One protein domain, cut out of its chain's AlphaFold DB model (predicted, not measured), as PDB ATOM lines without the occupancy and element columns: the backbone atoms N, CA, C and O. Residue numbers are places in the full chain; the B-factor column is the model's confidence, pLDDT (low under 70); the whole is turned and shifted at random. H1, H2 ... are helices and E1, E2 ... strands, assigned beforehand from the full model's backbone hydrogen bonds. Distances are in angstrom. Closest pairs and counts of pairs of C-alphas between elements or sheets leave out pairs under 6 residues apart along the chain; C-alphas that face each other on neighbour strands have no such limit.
ATOM      1  N   ALA A 223     310.178 322.747 372.312       81.00
ATOM      2  CA  ALA A 223     310.366 321.605 371.417       81.00
ATOM      3  C   ALA A 223     311.859 321.322 371.164       81.00
ATOM      4  O   ALA A 223     312.282 320.173 371.243       81.00
ATOM      5  N   HIS A 224     312.663 322.372 370.963       81.56
ATOM      6  CA  HIS A 224     314.120 322.265 370.835       81.56
ATOM      7  C   HIS A 224     314.794 321.740 372.120       81.56
ATOM      8  O   HIS A 224     315.698 320.908 372.060       81.56
ATOM      9  N   LEU A 225     314.329 322.182 373.296       82.69
ATOM     10  CA  LEU A 225     314.789 321.668 374.589       82.69
ATOM     11  C   LEU A 225     314.422 320.185 374.784       82.69
ATOM     12  O   LEU A 225     315.261 319.413 375.240       82.69
ATOM     13  N   ASP A 226     313.199 319.783 374.434       85.94
ATOM     14  CA  ASP A 226     312.718 318.399 374.540       85.94
ATOM     15  C   ASP A 226     313.497 317.455 373.604       85.94
ATOM     16  O   ASP A 226     313.882 316.355 374.010       85.94
ATOM     17  N   GLU A 227     313.777 317.901 372.373       84.19
ATOM     18  CA  GLU A 227     314.598 317.185 371.390       84.19
ATOM     19  C   GLU A 227     316.031 316.988 371.897       84.19
ATOM     20  O   GLU A 227     316.524 315.860 371.952       84.19
ATOM     21  N   ALA A 228     316.680 318.059 372.358       79.88
ATOM     22  CA  ALA A 228     318.062 318.007 372.825       79.88
ATOM     23  C   ALA A 228     318.245 317.298 374.184       79.88
ATOM     24  O   ALA A 228     319.329 316.783 374.464       79.88
ATOM     25  N   LEU A 229     317.205 317.227 375.024       80.88
ATOM     26  CA  LEU A 229     317.199 316.401 376.239       80.88
ATOM     27  C   LEU A 229     316.836 314.930 375.968       80.88
ATOM     28  O   LEU A 229     317.008 314.095 376.861       80.88
ATOM     29  N   GLY A 230     316.281 314.602 374.796       83.06
ATOM     30  CA  GLY A 230     315.730 313.276 374.489       83.06
ATOM     31  C   GLY A 230     314.552 312.863 375.388       83.06
ATOM     32  O   GLY A 230     314.193 311.685 375.445       83.06
ATOM     33  N   ARG A 231     313.967 313.813 376.127       85.62
ATOM     34  CA  ARG A 231     312.848 313.623 377.060       85.62
ATOM     35  C   ARG A 231     312.019 314.905 377.152       85.62
ATOM     36  O   ARG A 231     312.584 315.984 377.001       85.62
ATOM     37  N   PRO A 232     310.723 314.827 377.507       86.25
ATOM     38  CA  PRO A 232     309.956 316.025 377.828       86.25
ATOM     39  C   PRO A 232     310.610 316.804 378.982       86.25
ATOM     40  O   PRO A 232     310.903 316.253 380.052       86.25
ATOM     41  N   SER A 233     310.817 318.097 378.759       81.19
ATOM     42  CA  SER A 233     311.270 319.055 379.761       81.19
ATOM     43  C   SER A 233     310.204 319.289 380.828       81.19
ATOM     44  O   SER A 233     308.991 319.332 380.569       81.19
ATOM     45  N   SER A 234     310.662 319.474 382.064       86.50
ATOM     46  CA  SER A 234     309.831 320.036 383.124       86.50
ATOM     47  C   SER A 234     309.538 321.513 382.843       86.50
ATOM     48  O   SER A 234     310.295 322.201 382.160       86.50
ATOM     49  N   THR A 235     308.445 322.036 383.409       82.50
ATOM     50  CA  THR A 235     308.083 323.456 383.245       82.50
ATOM     51  C   THR A 235     309.207 324.396 383.697       82.50
ATOM     52  O   THR A 235     309.452 325.392 383.031       82.50
ATOM     53  N   GLN A 236     309.938 324.048 384.762       83.00
ATOM     54  CA  GLN A 236     311.049 324.856 385.268       83.00
ATOM     55  C   GLN A 236     312.275 324.836 384.336       83.00
ATOM     56  O   GLN A 236     312.915 325.867 384.154       83.00
ATOM     57  N   GLU A 237     312.592 323.692 383.719       83.00
ATOM     58  CA  GLU A 237     313.659 323.600 382.708       83.00
ATOM     59  C   GLU A 237     313.303 324.419 381.458       83.00
ATOM     60  O   GLU A 237     314.152 325.144 380.942       83.00
ATOM     61  N   ALA A 238     312.040 324.358 381.017       83.19
ATOM     62  CA  ALA A 238     311.535 325.142 379.892       83.19
ATOM     63  C   ALA A 238     311.560 326.655 380.174       83.19
ATOM     64  O   ALA A 238     312.056 327.413 379.346       83.19
ATOM     65  N   GLU A 239     311.105 327.100 381.350       80.81
ATOM     66  CA  GLU A 239     311.168 328.510 381.774       80.81
ATOM     67  C   GLU A 239     312.626 329.009 381.878       80.81
ATOM     68  O   GLU A 239     312.963 330.064 381.342       80.81
ATOM     69  N   ALA A 240     313.538 328.220 382.459       82.19
ATOM     70  CA  ALA A 240     314.955 328.583 382.587       82.19
ATOM     71  C   ALA A 240     315.754 328.515 381.266       82.19
ATOM     72  O   ALA A 240     316.862 329.060 381.172       82.19
ATOM     73  N   TYR A 241     315.255 327.807 380.251       81.44
ATOM     74  CA  TYR A 241     315.781 327.873 378.885       81.44
ATOM     75  C   TYR A 241     315.199 329.079 378.137       81.44
ATOM     76  O   TYR A 241     315.943 329.833 377.513       81.44
ATOM     77  N   TRP A 242     313.898 329.327 378.292       83.00
ATOM     78  CA  TRP A 242     313.195 330.466 377.712       83.00
ATOM     79  C   TRP A 242     313.785 331.816 378.123       83.00
ATOM     80  O   TRP A 242     314.085 332.627 377.249       83.00
ATOM     81  N   ASP A 243     314.052 332.032 379.414       81.94
ATOM     82  CA  ASP A 243     314.690 333.264 379.896       81.94
ATOM     83  C   ASP A 243     316.039 333.522 379.196       81.94
ATOM     84  O   ASP A 243     316.375 334.664 378.880       81.94
ATOM     85  N   ARG A 244     316.798 332.463 378.875       79.88
ATOM     86  CA  ARG A 244     318.050 332.576 378.109       79.88
ATOM     87  C   ARG A 244     317.811 332.883 376.636       79.88
ATOM     88  O   ARG A 244     318.517 333.734 376.103       79.88
ATOM     89  N   CYS A 245     316.812 332.277 375.996       78.44
ATOM     90  CA  CYS A 245     316.402 332.645 374.637       78.44
ATOM     91  C   CYS A 245     316.005 334.129 374.552       78.44
ATOM     92  O   CYS A 245     316.449 334.833 373.643       78.44
ATOM     93  N   VAL A 246     315.225 334.625 375.519       79.38
ATOM     94  CA  VAL A 246     314.776 336.025 375.592       79.38
ATOM     95  C   VAL A 246     315.945 336.985 375.827       79.38
ATOM     96  O   VAL A 246     316.039 337.995 375.135       79.38
ATOM     97  N   VAL A 247     316.863 336.671 376.749       80.19
ATOM     98  CA  VAL A 247     318.057 337.499 377.004       80.19
ATOM     99  C   VAL A 247     319.006 337.515 375.801       80.19
ATOM    100  O   VAL A 247     319.491 338.584 375.437       80.19
ATOM    101  N   HIS A 248     319.242 336.366 375.157       78.12
ATOM    102  CA  HIS A 248     320.135 336.249 373.993       78.12
ATOM    103  C   HIS A 248     319.625 337.022 372.770       78.12
ATOM    104  O   HIS A 248     320.426 337.535 371.999       78.12
ATOM    105  N   ASN A 249     318.303 337.146 372.611       72.12
ATOM    106  CA  ASN A 249     317.671 337.853 371.493       72.12
ATOM    107  C   ASN A 249     317.057 339.208 371.899       72.12
ATOM    108  O   ASN A 249     316.163 339.711 371.214       72.12
ATOM    109  N   ALA A 250     317.478 339.803 373.019       71.62
ATOM    110  CA  ALA A 250     316.865 341.021 373.558       71.62
ATOM    111  C   ALA A 250     316.963 342.237 372.609       71.62
ATOM    112  O   ALA A 250     316.087 343.100 372.613       71.62
ATOM    113  N   ASP A 251     318.001 342.285 371.772       69.00
ATOM    114  CA  ASP A 251     318.203 343.237 370.672       69.00
ATOM    115  C   ASP A 251     317.264 342.984 369.473       69.00
ATOM    116  O   ASP A 251     316.892 343.910 368.746       69.00
ATOM    117  N   ARG A 252     316.841 341.729 369.282       68.38
ATOM    118  CA  ARG A 252     315.978 341.260 368.186       68.38
ATOM    119  C   ARG A 252     314.515 341.094 368.587       68.38
ATOM    120  O   ARG A 252     313.717 340.665 367.757       68.38
ATOM    121  N   LEU A 253     314.117 341.462 369.801       69.56
ATOM    122  CA  LEU A 253     312.722 341.412 370.249       69.56
ATOM    123  C   LEU A 253     312.022 342.776 370.081       69.56
ATOM    124  O   LEU A 253     312.659 343.819 370.211       69.56
ATOM    125  N   PRO A 254     310.722 342.815 369.716       60.94
ATOM    126  CA  PRO A 254     309.999 344.075 369.505       60.94
ATOM    127  C   PRO A 254     309.566 344.733 370.824       60.94
ATOM    128  O   PRO A 254     309.565 345.957 370.921       60.94
ATOM    129  N   ASP A 255     309.229 343.928 371.834       59.72
ATOM    130  CA  ASP A 255     308.972 344.370 373.202       59.72
ATOM    131  C   ASP A 255     309.494 343.300 374.182       59.72
ATOM    132  O   ASP A 255     308.963 342.187 374.198       59.72
ATOM    133  N   PRO A 256     310.515 343.593 375.011       55.09
ATOM    134  CA  PRO A 256     311.021 342.644 376.004       55.09
ATOM    135  C   PRO A 256     310.013 342.344 377.131       55.09
ATOM    136  O   PRO A 256     310.277 341.481 377.964       55.09
ATOM    137  N   GLY A 257     308.878 343.052 377.196       54.03
ATOM    138  CA  GLY A 257     307.788 342.777 378.135       54.03
ATOM    139  C   GLY A 257     306.790 341.704 377.678       54.03
ATOM    140  O   GLY A 257     306.060 341.188 378.524       54.03
ATOM    141  N   VAL A 258     306.738 341.365 376.382       59.47
ATOM    142  CA  VAL A 258     305.811 340.358 375.820       59.47
ATOM    143  C   VAL A 258     306.536 339.509 374.755       59.47
ATOM    144  O   VAL A 258     306.278 339.657 373.558       59.47
ATOM    145  N   PRO A 259     307.463 338.619 375.161       59.19
ATOM    146  CA  PRO A 259     308.310 337.871 374.227       59.19
ATOM    147  C   PRO A 259     307.549 336.839 373.377       59.19
ATOM    148  O   PRO A 259     308.042 336.443 372.326       59.19
ATOM    149  N   ASP A 260     306.339 336.435 373.776       60.50
ATOM    150  CA  ASP A 260     305.528 335.448 373.044       60.50
ATOM    151  C   ASP A 260     304.979 335.960 371.699       60.50
ATOM    152  O   ASP A 260     304.503 335.162 370.889       60.50
ATOM    153  N   VAL A 261     305.025 337.278 371.453       59.88
ATOM    154  CA  VAL A 261     304.502 337.921 370.235       59.88
ATOM    155  C   VAL A 261     305.661 338.356 369.338       59.88
ATOM    156  O   VAL A 261     306.039 339.528 369.265       59.88
ATOM    157  N   VAL A 262     306.232 337.385 368.625       61.50
ATOM    158  CA  VAL A 262     307.256 337.626 367.602       61.50
ATOM    159  C   VAL A 262     306.574 337.798 366.233       61.50
ATOM    160  O   VAL A 262     305.898 336.875 365.775       61.50
ATOM    161  N   PRO A 263     306.723 338.948 365.545       58.34
ATOM    162  CA  PRO A 263     306.200 339.119 364.192       58.34
ATOM    163  C   PRO A 263     306.927 338.197 363.193       58.34
ATOM    164  O   PRO A 263     308.106 337.886 363.386       58.34
ATOM    165  N   PRO A 264     306.252 337.767 362.111       56.44
ATOM    166  CA  PRO A 264     306.775 336.748 361.211       56.44
ATOM    167  C   PRO A 264     307.951 337.282 360.384       56.44
ATOM    168  O   PRO A 264     308.016 338.467 360.062       56.44
ATOM    169  N   GLY A 265     308.873 336.391 360.013       55.41
ATOM    170  CA  GLY A 265     310.061 336.722 359.221       55.41
ATOM    171  C   GLY A 265     311.256 337.230 360.035       55.41
ATOM    172  O   GLY A 265     312.226 337.704 359.448       55.41
ATOM    173  N   ARG A 266     311.218 337.137 361.372       63.50
ATOM    174  CA  ARG A 266     312.339 337.528 362.238       63.50
ATOM    175  C   ARG A 266     313.285 336.348 362.495       63.50
ATOM    176  O   ARG A 266     312.842 335.223 362.719       63.50
ATOM    177  N   LEU A 267     314.589 336.622 362.454       60.31
ATOM    178  CA  LEU A 267     315.644 335.659 362.775       60.31
ATOM    179  C   LEU A 267     315.905 335.677 364.280       60.31
ATOM    180  O   LEU A 267     316.413 336.676 364.797       60.31
ATOM    181  N   LEU A 268     315.574 334.580 364.960       68.50
ATOM    182  CA  LEU A 268     315.884 334.376 366.372       68.50
ATOM    183  C   LEU A 268     316.828 333.180 366.517       68.50
ATOM    184  O   LEU A 268     316.671 332.143 365.873       68.50
ATOM    185  N   GLU A 269     317.841 333.345 367.351       68.94
ATOM    186  CA  GLU A 269     318.829 332.315 367.654       68.94
ATOM    187  C   GLU A 269     318.378 331.536 368.886       68.94
ATOM    188  O   GLU A 269     318.069 332.134 369.918       68.94
ATOM    189  N   LEU A 270     318.342 330.206 368.796       72.50
ATOM    190  CA  LEU A 270     318.161 329.358 369.972       72.50
ATOM    191  C   LEU A 270     319.556 329.011 370.519       72.50
ATOM    192  O   LEU A 270     320.345 328.410 369.786       72.50
ATOM    193  N   PRO A 271     319.897 329.390 371.767       70.12
ATOM    194  CA  PRO A 271     321.201 329.075 372.345       70.12
ATOM    195  C   PRO A 271     321.413 327.563 372.505       70.12
ATOM    196  O   PRO A 271     320.466 326.838 372.835       70.12
ATOM    197  N   GLU A 272     322.660 327.097 372.351       65.56
ATOM    198  CA  GLU A 272     323.046 325.729 372.732       65.56
ATOM    199  C   GLU A 272     322.693 325.454 374.207       65.56
ATOM    200  O   GLU A 272     322.737 326.335 375.075       65.56
ATOM    201  N   LEU A 273     322.330 324.204 374.502       62.47
ATOM    202  CA  LEU A 273     321.925 323.800 375.845       62.47
ATOM    203  C   LEU A 273     323.102 323.857 376.833       62.47
ATOM    204  O   LEU A 273     324.249 323.582 376.465       62.47
ATOM    205  N   PRO A 274     322.836 324.126 378.127       54.12
ATOM    206  CA  PRO A 274     323.854 323.936 379.146       54.12
ATOM    207  C   PRO A 274     324.229 322.450 379.188       54.12
ATOM    208  O   PRO A 274     323.386 321.603 379.467       54.12
ATOM    209  N   ARG A 275     325.511 322.119 378.992       49.56
ATOM    210  CA  ARG A 275     326.026 320.736 379.120       49.56
ATOM    211  C   ARG A 275     326.051 320.222 380.573       49.56
ATOM    212  O   ARG A 275     326.659 319.195 380.857       49.56
ATOM    213  N   THR A 276     325.412 320.955 381.482       47.53
ATOM    214  CA  THR A 276     325.283 320.693 382.916       47.53
ATOM    215  C   THR A 276     323.915 321.192 383.391       47.53
ATOM    216  O   THR A 276     323.699 322.404 383.493       47.53
ATOM    217  N   LEU A 277     323.020 320.247 383.679       43.19
ATOM    218  CA  LEU A 277     321.864 320.389 384.569       43.19
ATOM    219  C   LEU A 277     322.112 319.476 385.777       43.19
ATOM    220  O   LEU A 277     322.614 318.354 385.534       43.19
TER     221      LEU A 277
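This is residues 223 to 277 of the 277 residues of an uncharacterized protein of Candidatus Microthrix parvicella RN1 (UniProt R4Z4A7). One helix, H2, makes one long side of a small elongated loop of chain; a long link, residues 249 to 266, turns round at one end, and the strand E1 with the tail after it folds back along the other side. The short helix H1 sits at the end opposite that link, near the first turns of H2 and crossing its line steeply. The printed part has 55 residues with two named helices and one named strand, in the order H1, H2, E1; E1 pairs with no named strand. Its class is mostly helix, with 25 residues, under half, in named elements. It is only just compact, close to loose, with a radius of gyration of the C-alphas of 12.0 A, and the C-alphas span 31 by 20 by 17 A.

H2, residues 235 to 248, is the longest helix. H1, residues 223 to 229, is close to H2 but not clearly touching, and the closest C-alphas, those of Leu 225 and Ala 238, are 7.1 A apart. The two helices run opposite ways at a steep tilt of 69.7 degrees, only just short of about perpendicular. E1, residues 267 to 270, has 3 pairs of C-alphas within 8 A of H2, the closest being those of Cys 245 and Leu 270, 6.0 A apart. H1 and E1 are apart, but only just, with their closest C-alphas at 8.2 A. In H1 every O i to N i+4 pair is within hydrogen-bond range, and in H2 9 of 10 are.

H2 has 14 residues and measures 19.9 A from C-alpha 235 at (308.083, 323.456, 383.245) to C-alpha 248 at (320.135, 336.249, 373.993). H1 has 7 residues and measures 9.9 A, beginning with C-alpha 223 at (310.366, 321.605, 371.417). E1 has 4 residues, also 9.9 A from first to last C-alpha, and ends with C-alpha 270 at (318.161, 329.358, 369.972).

The outline is elongated, and the two C-alphas farthest apart, those of Pro 264 and Thr 276, are 32.7 A from each other. The printed part has no cut, and Leu 277 is the chain's last residue. The link from H1 to H2 is tight, with 5 residues, while the link from H2 to E1 is long, with 18 residues whose C-alphas lie 9 to 17 A from the mean of the C-alphas. The mean pLDDT of the printed part is 71.2, and 25 residues are under 70, namely residues 251 to 269 and residues 272 to 277.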